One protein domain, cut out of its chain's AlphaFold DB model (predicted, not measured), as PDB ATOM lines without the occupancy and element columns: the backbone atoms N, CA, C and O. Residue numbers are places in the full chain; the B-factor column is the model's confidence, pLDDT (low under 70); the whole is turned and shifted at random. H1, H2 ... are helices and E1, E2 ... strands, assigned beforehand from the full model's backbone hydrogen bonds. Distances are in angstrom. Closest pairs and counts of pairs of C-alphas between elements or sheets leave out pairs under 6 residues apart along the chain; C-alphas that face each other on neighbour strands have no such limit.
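This is residues 2 to 63 and 71 to 114 of the 238 residues of an uncharacterized protein of Ciona savignyi (UniProt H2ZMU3). A short two-strand parallel ribbon, E1 and E2, lies between a long helix, H5, over one side and a shorter helix, H4, over the other. H5 makes most of the length; the small helices H2 and H3 sit at one end, with H1 and the unnamed stretch 102 to 114 towards the other. The printed part has 106 residues, with five named helices and two named strands in the order H1 E1 H2 H3 H4 E2 H5, and its class is mostly helix. It is loose, with a radius of gyration of the C-alphas of 17.1 A, and elongated, spanning 53 by 27 by 19 A.

Find C-alpha 2 at (44.064, -21.175, 93.271), where H1, residues 2 to 8, begins. Read on to E1, residues 14 to 16, then to the short helices H2, residues 19 to 22, and H3, residues 24 to 28. Next, H4, residues 37 to 50, runs 19.8 A from C-alpha 37 at (41.247, -47.539, 87.790). E2, residues 57 to 59, follows. Past the cut, H5, residues 71 to 101, runs 44.6 A to C-alpha 101 at (19.868, -8.127, 85.999).

Start at E1 and E2, which are parallel at 27 degrees: N 16 and O 58 are 2.9 A apart, N 58 and O 14 2.8 A, both within hydrogen-bond range. With H2, H3 and H4 between them they form a strand-helix-strand unit, two parallel neighbour strands joined through helices. The closest C-alphas of H4 and E2 are those of Ile 43 and Ile 57, 6.4 A apart. Those of E2 and H5 are Leu 58 and Ala 80, 6.3 A apart. H4 and H5 are apart. H2 and H4 only just touch, with 3 pairs of C-alphas within 8 A, closest at Ile 19 and Ile 39, 7.1 A; H4 does so with residues 38 to 39 alone. H2 and H3 touch only at the corner, closest at the C-alphas of Asp 20 and Arg 27, 4.2 A. H1 is close to H4 but not clearly touching, with the C-alphas of Arg 2 and Ile 50 7.4 A apart, and about perpendicular at 74 degrees. In H3, H4 and H5 every O i to N i+4 pair is within hydrogen-bond range; H1 has 1 of 3, and 2 of 4 O i to N i+3 pairs, while H2 is too short for an i+4 pair.

Look for the two C-alphas farthest apart at Gly 28 and Gly 102, 53.5 A. Residues 64 to 70 are not printed, and C-alphas 63 and 71 are 11.4 A apart across the cut. Of the links printed whole, none is long. The mean pLDDT of the printed part is 84.4, with residues 2 to 8 and 97 to 114 under 70.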
ATOM      1  N   ARG A   2      45.532 -21.296  93.304       47.69
ATOM      2  CA  ARG A   2      44.064 -21.175  93.271       47.69
ATOM      3  C   ARG A   2      43.491 -19.767  93.522       47.69
ATOM      4  O   ARG A   2      42.600 -19.318  92.814       47.69
ATOM      5  N   THR A   3      44.047 -19.023  94.474       49.28
ATOM      6  CA  THR A   3      43.445 -17.778  94.988       49.28
ATOM      7  C   THR A   3      43.384 -16.609  94.003       49.28
ATOM      8  O   THR A   3      42.545 -15.735  94.174       49.28
ATOM      9  N   LYS A   4      44.218 -16.574  92.954       55.00
ATOM     10  CA  LYS A   4      44.214 -15.457  91.985       55.00
ATOM     11  C   LYS A   4      43.295 -15.682  90.779       55.00
ATOM     12  O   LYS A   4      42.870 -14.710  90.166       55.00
ATOM     13  N   ILE A   5      43.017 -16.940  90.430       58.81
ATOM     14  CA  ILE A   5      42.296 -17.313  89.201       58.81
ATOM     15  C   ILE A   5      40.816 -17.548  89.520       58.81
ATOM     16  O   ILE A   5      39.946 -17.010  88.843       58.81
ATOM     17  N   THR A   6      40.531 -18.252  90.623       56.81
ATOM     18  CA  THR A   6      39.157 -18.504  91.080       56.81
ATOM     19  C   THR A   6      38.442 -17.214  91.491       56.81
ATOM     20  O   THR A   6      37.256 -17.075  91.229       56.81
ATOM     21  N   GLY A   7      39.161 -16.221  92.030       61.66
ATOM     22  CA  GLY A   7      38.583 -14.919  92.399       61.66
ATOM     23  C   GLY A   7      38.123 -14.051  91.219       61.66
ATOM     24  O   GLY A   7      37.593 -12.969  91.437       61.66
ATOM     25  N   ARG A   8      38.354 -14.486  89.974       67.56
ATOM     26  CA  ARG A   8      37.847 -13.829  88.759       67.56
ATOM     27  C   ARG A   8      36.765 -14.649  88.052       67.56
ATOM     28  O   ARG A   8      36.354 -14.273  86.963       67.56
ATOM     29  N   GLY A   9      36.343 -15.776  88.634       74.94
ATOM     30  CA  GLY A   9      35.344 -16.670  88.043       74.94
ATOM     31  C   GLY A   9      35.772 -17.332  86.729       74.94
ATOM     32  O   GLY A   9      34.927 -17.880  86.036       74.94
ATOM     33  N   ILE A  10      37.058 -17.274  86.361       83.88
ATOM     34  CA  ILE A  10      37.551 -17.814  85.086       83.88
ATOM     35  C   ILE A  10      37.456 -19.350  85.125       83.88
ATOM     36  O   ILE A  10      38.003 -19.944  86.061       83.88
ATOM     37  N   PRO A  11      36.829 -20.002  84.124       86.44
ATOM     38  CA  PRO A  11      36.772 -21.456  84.040       86.44
ATOM     39  C   PRO A  11      38.165 -22.078  84.009       86.44
ATOM     40  O   PRO A  11      39.041 -21.637  83.264       86.44
ATOM     41  N   ILE A  12      38.368 -23.125  84.808       89.75
ATOM     42  CA  ILE A  12      39.623 -23.883  84.852       89.75
ATOM     43  C   ILE A  12      39.327 -25.322  84.451       89.75
ATOM     44  O   ILE A  12      38.582 -26.009  85.143       89.75
ATOM     45  N   ILE A  13      39.961 -25.780  83.376       94.06
ATOM     46  CA  ILE A  13      39.982 -27.185  82.955       94.06
ATOM     47  C   ILE A  13      41.420 -27.680  83.039       94.06
ATOM     48  O   ILE A  13      42.360 -26.948  82.720       94.06
ATOM     49  N   VAL A  14      41.595 -28.924  83.466       95.69
ATOM     50  CA  VAL A  14      42.899 -29.576  83.577       95.69
ATOM     51  C   VAL A  14      42.951 -30.736  82.603       95.69
ATOM     52  O   VAL A  14      42.111 -31.628  82.651       95.69
ATOM     53  N   LEU A  15      43.963 -30.746  81.741       97.31
ATOM     54  CA  LEU A  15      44.225 -31.867  80.848       97.31
ATOM     55  C   LEU A  15      45.261 -32.791  81.486       97.31
ATOM     56  O   LEU A  15      46.398 -32.384  81.739       97.31
ATOM     57  N   VAL A  16      44.877 -34.040  81.735       96.12
ATOM     58  CA  VAL A  16      45.816 -35.097  82.123       96.12
ATOM     59  C   VAL A  16      46.343 -35.714  80.840       96.12
ATOM     60  O   VAL A  16      45.642 -36.465  80.172       96.12
ATOM     61  N   THR A  17      47.573 -35.364  80.481       94.00
ATOM     62  CA  THR A  17      48.210 -35.836  79.245       94.00
ATOM     63  C   THR A  17      49.035 -37.099  79.486       94.00
ATOM     64  O   THR A  17      49.401 -37.402  80.623       94.00
ATOM     65  N   LYS A  18      49.390 -37.798  78.399       88.50
ATOM     66  CA  LYS A  18      50.277 -38.980  78.409       88.50
ATOM     67  C   LYS A  18      49.738 -40.143  79.253       88.50
ATOM     68  O   LYS A  18      50.492 -40.835  79.937       88.50
ATOM     69  N   ILE A  19      48.423 -40.342  79.220       92.88
ATOM     70  CA  ILE A  19      47.728 -41.424  79.934       92.88
ATOM     71  C   ILE A  19      48.222 -42.822  79.528       92.88
ATOM     72  O   ILE A  19      48.328 -43.699  80.379       92.88
ATOM     73  N   ASP A  20      48.657 -42.974  78.277       90.38
ATOM     74  CA  ASP A  20      49.318 -44.157  77.717       90.38
ATOM     75  C   ASP A  20      50.620 -44.530  78.442       90.38
ATOM     76  O   ASP A  20      51.018 -45.689  78.450       90.38
ATOM     77  N   LYS A  21      51.283 -43.565  79.091       89.88
ATOM     78  CA  LYS A  21      52.482 -43.815  79.908       89.88
ATOM     79  C   LYS A  21      52.154 -44.087  81.371       89.88
ATOM     80  O   LYS A  21      52.991 -44.619  82.090       89.88
ATOM     81  N   ALA A  22      50.967 -43.684  81.820       88.50
ATOM     82  CA  ALA A  22      50.520 -43.868  83.194       88.50
ATOM     83  C   ALA A  22      49.869 -45.243  83.418       88.50
ATOM     84  O   ALA A  22      49.890 -45.739  84.541       88.50
ATOM     85  N   CYS A  23      49.289 -45.856  82.378       91.88
ATOM     86  CA  CYS A  23      48.609 -47.146  82.474       91.88
ATOM     87  C   CYS A  23      48.831 -48.005  81.217       91.88
ATOM     88  O   CYS A  23      48.417 -47.629  80.119       91.88
ATOM     89  N   GLU A  24      49.404 -49.200  81.397       89.56
ATOM     90  CA  GLU A  24      49.705 -50.135  80.300       89.56
ATOM     91  C   GLU A  24      48.442 -50.564  79.531       89.56
ATOM     92  O   GLU A  24      48.452 -50.639  78.308       89.56
ATOM     93  N   HIS A  25      47.307 -50.738  80.217       88.19
ATOM     94  CA  HIS A  25      46.034 -51.058  79.559       88.19
ATOM     95  C   HIS A  25      45.609 -49.963  78.572       88.19
ATOM     96  O   HIS A  25      45.193 -50.261  77.459       88.19
ATOM     97  N   THR A  26      45.776 -48.690  78.947       89.56
ATOM     98  CA  THR A  26      45.444 -47.554  78.068       89.56
ATOM     99  C   THR A  26      46.469 -47.322  76.962       89.56
ATOM    100  O   THR A  26      46.185 -46.613  75.999       89.56
ATOM    101  N   ARG A  27      47.663 -47.912  77.094       88.88
ATOM    102  CA  ARG A  27      48.681 -47.934  76.044       88.88
ATOM    103  C   ARG A  27      48.289 -48.879  74.912       88.88
ATOM    104  O   ARG A  27      48.505 -48.538  73.754       88.88
ATOM    105  N   GLY A  28      47.743 -50.044  75.262       87.50
ATOM    106  CA  GLY A  28      47.242 -51.028  74.303       87.50
ATOM    107  C   GLY A  28      45.885 -50.648  73.708       87.50
ATOM    108  O   GLY A  28      45.663 -50.881  72.525       87.50
ATOM    109  N   ASP A  29      45.000 -50.045  74.507       92.62
ATOM    110  CA  ASP A  29      43.665 -49.632  74.070       92.62
ATOM    111  C   ASP A  29      43.227 -48.318  74.741       92.62
ATOM    112  O   ASP A  29      42.854 -48.263  75.919       92.62
ATOM    113  N   VAL A  30      43.238 -47.238  73.957       94.69
ATOM    114  CA  VAL A  30      42.857 -45.885  74.397       94.69
ATOM    115  C   VAL A  30      41.366 -45.800  74.755       94.69
ATOM    116  O   VAL A  30      40.967 -44.941  75.545       94.69
ATOM    117  N   SER A  31      40.521 -46.712  74.270       93.50
ATOM    118  CA  SER A  31      39.100 -46.736  74.639       93.50
ATOM    119  C   SER A  31      38.879 -47.050  76.130       93.50
ATOM    120  O   SER A  31      37.856 -46.675  76.712       93.50
ATOM    121  N   LEU A  32      39.866 -47.668  76.793       94.69
ATOM    122  CA  LEU A  32      39.801 -48.049  78.209       94.69
ATOM    123  C   LEU A  32      40.113 -46.903  79.176       94.69
ATOM    124  O   LEU A  32      40.042 -47.091  80.391       94.69
ATOM    125  N   VAL A  33      40.427 -45.709  78.679       96.06
ATOM    126  CA  VAL A  33      40.876 -44.568  79.493       96.06
ATOM    127  C   VAL A  33      39.933 -44.238  80.648       96.06
ATOM    128  O   VAL A  33      40.391 -44.086  81.778       96.06
ATOM    129  N   TYR A  34      38.621 -44.201  80.408       92.81
ATOM    130  CA  TYR A  34      37.639 -43.913  81.462       92.81
ATOM    131  C   TYR A  34      37.286 -45.129  82.334       92.81
ATOM    132  O   TYR A  34      36.692 -44.965  83.402       92.81
ATOM    133  N   ARG A  35      37.663 -46.340  81.908       94.19
ATOM    134  CA  ARG A  35      37.458 -47.596  82.654       94.19
ATOM    135  C   ARG A  35      38.670 -47.982  83.507       94.19
ATOM    136  O   ARG A  35      38.535 -48.785  84.422       94.19
ATOM    137  N   SER A  36      39.841 -47.417  83.224       95.88
ATOM    138  CA  SER A  36      41.074 -47.697  83.956       95.88
ATOM    139  C   SER A  36      41.044 -47.095  85.363       95.88
ATOM    140  O   SER A  36      41.010 -45.873  85.530       95.88
ATOM    141  N   SER A  37      41.142 -47.951  86.383       96.12
ATOM    142  CA  SER A  37      41.247 -47.539  87.790       96.12
ATOM    143  C   SER A  37      42.483 -46.668  88.047       96.12
ATOM    144  O   SER A  37      42.415 -45.702  88.806       96.12
ATOM    145  N   THR A  38      43.599 -46.936  87.356       96.25
ATOM    146  CA  THR A  38      44.822 -46.121  87.431       96.25
ATOM    147  C   THR A  38      44.564 -44.684  86.982       96.25
ATOM    148  O   THR A  38      44.975 -43.737  87.658       96.25
ATOM    149  N   ILE A  39      43.854 -44.503  85.864       96.75
ATOM    150  CA  ILE A  39      43.530 -43.169  85.343       96.75
ATOM    151  C   ILE A  39      42.515 -42.463  86.245       96.75
ATOM    152  O   ILE A  39      42.700 -41.287  86.559       96.75
ATOM    153  N   GLN A  40      41.494 -43.173  86.732       96.56
ATOM    154  CA  GLN A  40      40.530 -42.620  87.689       96.56
ATOM    155  C   GLN A  40      41.214 -42.138  88.975       96.56
ATOM    156  O   GLN A  40      40.935 -41.036  89.454       96.56
ATOM    157  N   HIS A  41      42.167 -42.910  89.501       96.69
ATOM    158  CA  HIS A  41      42.944 -42.515  90.670       96.69
ATOM    159  C   HIS A  41      43.806 -41.273  90.400       96.69
ATOM    160  O   HIS A  41      43.870 -40.368  91.234       96.69
ATOM    161  N   LEU A  42      44.427 -41.180  89.219       96.00
ATOM    162  CA  LEU A  42      45.209 -40.008  88.814       96.00
ATOM    163  C   LEU A  42      44.324 -38.753  88.725       96.00
ATOM    164  O   LEU A  42      44.689 -37.701  89.256       96.00
ATOM    165  N   ILE A  43      43.130 -38.876  88.140       97.06
ATOM    166  CA  ILE A  43      42.129 -37.802  88.086       97.06
ATOM    167  C   ILE A  43      41.717 -37.366  89.498       97.06
ATOM    168  O   ILE A  43      41.726 -36.170  89.793       97.06
ATOM    169  N   ALA A  44      41.423 -38.311  90.393       97.06
ATOM    170  CA  ALA A  44      41.067 -38.010  91.779       97.06
ATOM    171  C   ALA A  44      42.214 -37.315  92.534       97.06
ATOM    172  O   ALA A  44      41.997 -36.328  93.238       97.06
ATOM    173  N   GLN A  45      43.460 -37.757  92.342       96.12
ATOM    174  CA  GLN A  45      44.623 -37.086  92.923       96.12
ATOM    175  C   GLN A  45      44.794 -35.658  92.395       96.12
ATOM    176  O   GLN A  45      45.069 -34.743  93.176       96.12
ATOM    177  N   ALA A  46      44.648 -35.451  91.084       94.31
ATOM    178  CA  ALA A  46      44.721 -34.124  90.482       94.31
ATOM    179  C   ALA A  46      43.596 -33.218  91.009       94.31
ATOM    180  O   ALA A  46      43.858 -32.067  91.367       94.31
ATOM    181  N   SER A  47      42.383 -33.760  91.153       95.19
ATOM    182  CA  SER A  47      41.238 -33.079  91.765       95.19
ATOM    183  C   SER A  47      41.558 -32.635  93.181       95.19
ATOM    184  O   SER A  47      41.410 -31.457  93.474       95.19
ATOM    185  N   ASN A  48      42.106 -33.506  94.025       95.25
ATOM    186  CA  ASN A  48      42.437 -33.158  95.408       95.25
ATOM    187  C   ASN A  48      43.566 -32.120  95.504       95.25
ATOM    188  O   ASN A  48      43.497 -31.200  96.319       95.25
ATOM    189  N   LYS A  49      44.594 -32.226  94.654       92.25
ATOM    190  CA  LYS A  49      45.756 -31.316  94.665       92.25
ATOM    191  C   LYS A  49      45.418 -29.914  94.155       92.25
ATOM    192  O   LYS A  49      45.880 -28.921  94.712       92.25
ATOM    193  N   ILE A  50      44.637 -29.826  93.080       89.75
ATOM    194  CA  ILE A  50      44.241 -28.555  92.448       89.75
ATOM    195  C   ILE A  50      42.993 -27.989  93.145       89.75
ATOM    196  O   ILE A  50      42.797 -26.773  93.244       89.75
ATOM    197  N   GLY A  51      42.181 -28.897  93.676       90.00
ATOM    198  CA  GLY A  51      40.958 -28.678  94.423       90.00
ATOM    199  C   GLY A  51      39.738 -28.353  93.554       90.00
ATOM    200  O   GLY A  51      38.753 -27.828  94.063       90.00
ATOM    201  N   ILE A  52      39.790 -28.631  92.256       89.62
ATOM    202  CA  ILE A  52      38.647 -28.517  91.336       89.62
ATOM    203  C   ILE A  52      37.866 -29.837  91.272       89.62
ATOM    204  O   ILE A  52      38.435 -30.880  91.597       89.62
ATOM    205  N   PRO A  53      36.600 -29.835  90.826       93.38
ATOM    206  CA  PRO A  53      35.837 -31.066  90.666       93.38
ATOM    207  C   PRO A  53      36.500 -32.000  89.650       93.38
ATOM    208  O   PRO A  53      37.067 -31.541  88.660       93.38
ATOM    209  N   VAL A  54      36.351 -33.311  89.842       95.12
ATOM    210  CA  VAL A  54      36.816 -34.327  88.878       95.12
ATOM    211  C   VAL A  54      36.262 -34.103  87.467       95.12
ATOM    212  O   VAL A  54      36.953 -34.370  86.495       95.12
ATOM    213  N   SER A  55      35.060 -33.528  87.339       93.50
ATOM    214  CA  SER A  55      34.436 -33.210  86.047       93.50
ATOM    215  C   SER A  55      35.189 -32.160  85.222       93.50
ATOM    216  O   SER A  55      34.913 -32.007  84.038       93.50
ATOM    217  N   HIS A  56      36.128 -31.431  85.831       94.50
ATOM    218  CA  HIS A  56      36.957 -30.426  85.160       94.50
ATOM    219  C   HIS A  56      38.322 -30.990  84.736       94.50
ATOM    220  O   HIS A  56      39.189 -30.242  84.284       94.50
ATOM    221  N   ILE A  57      38.543 -32.292  84.926       97.00
ATOM    222  CA  ILE A  57      39.812 -32.961  84.658       97.00
ATOM    223  C   ILE A  57      39.593 -33.966  83.537       97.00
ATOM    224  O   ILE A  57      38.855 -34.935  83.695       97.00
ATOM    225  N   LEU A  58      40.240 -33.724  82.403       97.75
ATOM    226  CA  LEU A  58      40.009 -34.465  81.171       97.75
ATOM    227  C   LEU A  58      41.271 -35.256  80.810       97.75
ATOM    228  O   LEU A  58      42.315 -34.647  80.547       97.75
ATOM    229  N   PRO A  59      41.221 -36.597  80.818       97.06
ATOM    230  CA  PRO A  59      42.316 -37.411  80.322       97.06
ATOM    231  C   PRO A  59      42.409 -37.302  78.797       97.06
ATOM    232  O   PRO A  59      41.413 -37.436  78.089       97.06
ATOM    233  N   VAL A  60      43.620 -37.084  78.293       96.69
ATOM    234  CA  VAL A  60      43.927 -37.033  76.860       96.69
ATOM    235  C   VAL A  60      45.215 -37.799  76.568       96.69
ATOM    236  O   VAL A  60      46.167 -37.802  77.359       96.69
ATOM    237  N   LYS A  61      45.264 -38.445  75.405       94.56
ATOM    238  CA  LYS A  61      46.504 -38.965  74.829       94.56
ATOM    239  C   LYS A  61      46.979 -37.977  73.767       94.56
ATOM    240  O   LYS A  61      46.174 -37.449  73.008       94.56
ATOM    241  N   ASN A  62      48.283 -37.719  73.732       90.62
ATOM    242  CA  ASN A  62      48.884 -36.917  72.672       90.62
ATOM    243  C   ASN A  62      49.429 -37.860  71.602       90.62
ATOM    244  O   ASN A  62      50.095 -38.835  71.949       90.62
ATOM    245  N   TYR A  63      49.238 -37.517  70.332       90.75
ATOM    246  CA  TYR A  63      50.036 -38.101  69.261       90.75
ATOM    247  C   TYR A  63      51.495 -37.680  69.422       90.75
ATOM    248  O   TYR A  63      51.789 -36.507  69.680       90.75
ATOM    249  N   PRO A  71      41.287 -43.293  66.055       94.94
ATOM    250  CA  PRO A  71      40.004 -42.647  66.307       94.94
ATOM    251  C   PRO A  71      39.709 -42.415  67.793       94.94
ATOM    252  O   PRO A  71      39.024 -41.454  68.139       94.94
ATOM    253  N   TRP A  72      40.218 -43.258  68.694       95.12
ATOM    254  CA  TRP A  72      39.993 -43.089  70.129       95.12
ATOM    255  C   TRP A  72      40.787 -41.923  70.707       95.12
ATOM    256  O   TRP A  72      40.290 -41.217  71.588       95.12
ATOM    257  N   VAL A  73      41.988 -41.673  70.188       95.31
ATOM    258  CA  VAL A  73      42.773 -40.488  70.550       95.31
ATOM    259  C   VAL A  73      42.065 -39.228  70.070       95.31
ATOM    260  O   VAL A  73      41.926 -38.276  70.843       95.31
ATOM    261  N   ASP A  74      41.537 -39.250  68.845       95.19
ATOM    262  CA  ASP A  74      40.758 -38.139  68.295       95.19
ATOM    263  C   ASP A  74      39.502 -37.876  69.126       95.19
ATOM    264  O   ASP A  74      39.222 -36.730  69.476       95.19
ATOM    265  N   VAL A  75      38.772 -38.925  69.522       96.38
ATOM    266  CA  VAL A  75      37.604 -38.798  70.403       96.38
ATOM    267  C   VAL A  75      37.981 -38.124  71.721       96.38
ATOM    268  O   VAL A  75      37.259 -37.224  72.153       96.38
ATOM    269  N   LEU A  76      39.100 -38.492  72.353       96.31
ATOM    270  CA  LEU A  76      39.546 -37.839  73.591       96.31
ATOM    271  C   LEU A  76      39.899 -36.363  73.367       96.31
ATOM    272  O   LEU A  76      39.468 -35.508  74.143       96.31
ATOM    273  N   ALA A  77      40.639 -36.051  72.303       95.81
ATOM    274  CA  ALA A  77      41.044 -34.683  71.986       95.81
ATOM    275  C   ALA A  77      39.839 -33.788  71.649       95.81
ATOM    276  O   ALA A  77      39.698 -32.689  72.192       95.81
ATOM    277  N   LEU A  78      38.934 -34.276  70.800       97.50
ATOM    278  CA  LEU A  78      37.720 -33.564  70.405       97.50
ATOM    279  C   LEU A  78      36.756 -33.406  71.582       97.50
ATOM    280  O   LEU A  78      36.178 -32.333  71.751       97.50
ATOM    281  N   SER A  79      36.635 -34.421  72.442       96.25
ATOM    282  CA  SER A  79      35.845 -34.316  73.674       96.25
ATOM    283  C   SER A  79      36.420 -33.253  74.609       96.25
ATOM    284  O   SER A  79      35.664 -32.456  75.164       96.25
ATOM    285  N   ALA A  80      37.747 -33.187  74.755       97.00
ATOM    286  CA  ALA A  80      38.392 -32.168  75.573       97.00
ATOM    287  C   ALA A  80      38.133 -30.752  75.040       97.00
ATOM    288  O   ALA A  80      37.721 -29.874  75.802       97.00
ATOM    289  N   LEU A  81      38.282 -30.546  73.730       97.62
ATOM    290  CA  LEU A  81      37.969 -29.272  73.077       97.62
ATOM    291  C   LEU A  81      36.495 -28.890  73.234       97.62
ATOM    292  O   LEU A  81      36.185 -27.746  73.566       97.62
ATOM    293  N   GLN A  82      35.581 -29.843  73.056       97.25
ATOM    294  CA  GLN A  82      34.155 -29.598  73.237       97.25
ATOM    295  C   GLN A  82      33.837 -29.169  74.674       97.25
ATOM    296  O   GLN A  82      33.046 -28.248  74.874       97.25
ATOM    297  N   GLN A  83      34.453 -29.801  75.677       96.19
ATOM    298  CA  GLN A  83      34.292 -29.380  77.068       96.19
ATOM    299  C   GLN A  83      34.850 -27.972  77.285       96.19
ATOM    300  O   GLN A  83      34.161 -27.143  77.872       96.19
ATOM    301  N   MET A  84      36.033 -27.654  76.750       95.69
ATOM    302  CA  MET A  84      36.593 -26.299  76.829       95.69
ATOM    303  C   MET A  84      35.631 -25.233  76.305       95.69
ATOM    304  O   MET A  84      35.421 -24.234  76.988       95.69
ATOM    305  N   LEU A  85      34.992 -25.477  75.160       95.69
ATOM    306  CA  LEU A  85      34.005 -24.555  74.593       95.69
ATOM    307  C   LEU A  85      32.743 -24.432  75.462       95.69
ATOM    308  O   LEU A  85      32.273 -23.329  75.723       95.69
ATOM    309  N   ARG A  86      32.228 -25.541  76.005       94.50
ATOM    310  CA  ARG A  86      31.070 -25.501  76.919       94.50
ATOM    311  C   ARG A  86      31.351 -24.675  78.172       94.50
ATOM    312  O   ARG A  86      30.501 -23.913  78.617       94.50
ATOM    313  N   PHE A  87      32.547 -24.805  78.738       91.88
ATOM    314  CA  PHE A  87      32.957 -24.000  79.886       91.88
ATOM    315  C   PHE A  87      33.071 -22.513  79.543       91.88
ATOM    316  O   PHE A  87      32.729 -21.678  80.382       91.88
ATOM    317  N   THR A  88      33.533 -22.169  78.336       91.12
ATOM    318  CA  THR A  88      33.572 -20.767  77.903       91.12
ATOM    319  C   THR A  88      32.177 -20.199  77.700       91.12
ATOM    320  O   THR A  88      31.917 -19.099  78.181       91.12
ATOM    321  N   ASP A  89      31.274 -20.946  77.063       91.06
ATOM    322  CA  ASP A  89      29.901 -20.498  76.813       91.06
ATOM    323  C   ASP A  89      29.163 -20.256  78.134       91.06
ATOM    324  O   ASP A  89      28.651 -19.160  78.363       91.06
ATOM    325  N   ASN A  90      29.249 -21.209  79.071       88.69
ATOM    326  CA  ASN A  90      28.669 -21.066  80.408       88.69
ATOM    327  C   ASN A  90      29.198 -19.822  81.142       88.69
ATOM    328  O   ASN A  90      28.444 -19.114  81.809       88.69
ATOM    329  N   TYR A  91      30.495 -19.527  81.014       87.94
ATOM    330  CA  TYR A  91      31.080 -18.335  81.626       87.94
ATOM    331  C   TYR A  91      30.540 -17.038  81.020       87.94
ATOM    332  O   TYR A  91      30.273 -16.082  81.754       87.94
ATOM    333  N   PHE A  92      30.376 -16.985  79.696       86.88
ATOM    334  CA  PHE A  92      29.797 -15.815  79.042       86.88
ATOM    335  C   PHE A  92      28.323 -15.638  79.397       86.88
ATOM    336  O   PHE A  92      27.928 -14.511  79.694       86.88
ATOM    337  N   ASP A  93      27.543 -16.714  79.470       85.31
ATOM    338  CA  ASP A  93      26.141 -16.656  79.889       85.31
ATOM    339  C   ASP A  93      26.003 -16.084  81.309       85.31
ATOM    340  O   ASP A  93      25.213 -15.164  81.538       85.31
ATOM    341  N   GLU A  94      26.840 -16.523  82.253       78.62
ATOM    342  CA  GLU A  94      26.879 -15.942  83.603       78.62
ATOM    343  C   GLU A  94      27.250 -14.450  83.601       78.62
ATOM    344  O   GLU A  94      26.695 -13.661  84.375       78.62
ATOM    345  N   CYS A  95      28.191 -14.044  82.743       75.69
ATOM    346  CA  CYS A  95      28.587 -12.642  82.613       75.69
ATOM    347  C   CYS A  95      27.450 -11.782  82.039       75.69
ATOM    348  O   CYS A  95      27.232 -10.662  82.502       75.69
ATOM    349  N   LEU A  96      26.713 -12.295  81.053       71.19
ATOM    350  CA  LEU A  96      25.600 -11.595  80.406       71.19
ATOM    351  C   LEU A  96      24.362 -11.502  81.313       71.19
ATOM    352  O   LEU A  96      23.671 -10.482  81.321       71.19
ATOM    353  N   VAL A  97      24.094 -12.521  82.131       68.62
ATOM    354  CA  VAL A  97      23.004 -12.474  83.122       68.62
ATOM    355  C   VAL A  97      23.298 -11.439  84.211       68.62
ATOM    356  O   VAL A  97      22.399 -10.699  84.625       68.62
ATOM    357  N   SER A  98      24.556 -11.331  84.647       60.62
ATOM    358  CA  SER A  98      24.964 -10.327  85.635       60.62
ATOM    359  C   SER A  98      24.778  -8.890  85.126       60.62
ATOM    360  O   SER A  98      24.346  -8.013  85.878       60.62
ATOM    361  N   THR A  99      25.017  -8.645  83.834       59.81
ATOM    362  CA  THR A  99      24.839  -7.315  83.227       59.81
ATOM    363  C   THR A  99      23.370  -6.977  82.956       59.81
ATOM    364  O   THR A  99      22.991  -5.816  83.107       59.81
ATOM    365  N   ALA A 100      22.525  -7.960  82.620       61.69
ATOM    366  CA  ALA A 100      21.097  -7.749  82.346       61.69
ATOM    367  C   ALA A 100      20.240  -7.561  83.614       61.69
ATOM    368  O   ALA A 100      19.244  -6.840  83.586       61.69
ATOM    369  N   THR A 101      20.617  -8.193  84.728       65.19
ATOM    370  CA  THR A 101      19.868  -8.127  85.999       65.19
ATOM    371  C   THR A 101      20.401  -7.070  86.968       65.19
ATOM    372  O   THR A 101      19.780  -6.803  87.994       65.19
ATOM    373  N   GLY A 102      21.565  -6.475  86.676       62.47
ATOM    374  CA  GLY A 102      22.269  -5.567  87.588       62.47
ATOM    375  C   GLY A 102      22.791  -6.245  88.864       62.47
ATOM    376  O   GLY A 102      23.361  -5.571  89.725       62.47
ATOM    377  N   TYR A 103      22.610  -7.562  88.999       61.72
ATOM    378  CA  TYR A 103      23.082  -8.354  90.123       61.72
ATOM    379  C   TYR A 103      24.518  -8.805  89.855       61.72
ATOM    380  O   TYR A 103      24.788  -9.565  88.924       61.72
ATOM    381  N   VAL A 104      25.446  -8.332  90.686       60.41
ATOM    382  CA  VAL A 104      26.839  -8.782  90.682       60.41
ATOM    383  C   VAL A 104      27.020  -9.740  91.856       60.41
ATOM    384  O   VAL A 104      26.871  -9.310  93.002       60.41
ATOM    385  N   PRO A 105      27.315 -11.028  91.602       60.94
ATOM    386  CA  PRO A 105      27.654 -11.975  92.653       60.94
ATOM    387  C   PRO A 105      28.807 -11.447  93.531       60.94
ATOM    388  O   PRO A 105      29.750 -10.843  93.006       60.94
ATOM    389  N   PRO A 106      28.768 -11.651  94.860       57.84
ATOM    390  CA  PRO A 106      29.735 -11.062  95.791       57.84
ATOM    391  C   PRO A 106      31.192 -11.484  95.529       57.84
ATOM    392  O   PRO A 106      32.112 -10.745  95.879       57.84
ATOM    393  N   ASP A 107      31.420 -12.620  94.869       62.94
ATOM    394  CA  ASP A 107      32.735 -13.093  94.424       62.94
ATOM    395  C   ASP A 107      33.264 -12.357  93.175       62.94
ATOM    396  O   ASP A 107      34.478 -12.261  92.996       62.94
ATOM    397  N   LYS A 108      32.384 -11.767  92.353       55.12
ATOM    398  CA  LYS A 108      32.741 -11.009  91.135       55.12
ATOM    399  C   LYS A 108      32.821  -9.486  91.365       55.12
ATOM    400  O   LYS A 108      33.383  -8.754  90.545       55.12
ATOM    401  N   GLN A 109      32.392  -9.000  92.537       58.75
ATOM    402  CA  GLN A 109      32.318  -7.573  92.898       58.75
ATOM    403  C   GLN A 109      33.661  -6.810  92.804       58.75
ATOM    404  O   GLN A 109      33.667  -5.609  92.525       58.75
ATOM    405  N   SER A 110      34.805  -7.479  93.010       58.62
ATOM    406  CA  SER A 110      36.130  -6.834  92.964       58.62
ATOM    407  C   SER A 110      36.647  -6.574  91.541       58.62
ATOM    408  O   SER A 110      37.523  -5.723  91.378       58.62
ATOM    409  N   SER A 111      36.154  -7.291  90.524       53.81
ATOM    410  CA  SER A 111      36.622  -7.161  89.133       53.81
ATOM    411  C   SER A 111      35.906  -6.022  88.396       53.81
ATOM    412  O   SER A 111      36.533  -5.235  87.686       53.81
ATOM    413  N   ASP A 112      34.607  -5.849  88.653       51.09
ATOM    414  CA  ASP A 112      33.764  -4.863  87.956       51.09
ATOM    415  C   ASP A 112      33.976  -3.418  88.433       51.09
ATOM    416  O   ASP A 112      33.459  -2.467  87.839       51.09
ATOM    417  N   ALA A 113      34.739  -3.223  89.512       51.31
ATOM    418  CA  ALA A 113      35.048  -1.905  90.060       51.31
ATOM    419  C   ALA A 113      35.869  -1.035  89.087       51.31
ATOM    420  O   ALA A 113      35.710   0.189  89.082       51.31
ATOM    421  N   TRP A 114      36.708  -1.643  88.236       46.38
ATOM    422  CA  TRP A 114      37.471  -0.903  87.221       46.38
ATOM    423  C   TRP A 114      36.581  -0.453  86.053       46.38
ATOM    424  O   TRP A 114      36.743   0.649  85.536       46.38
TER     425      TRP A 114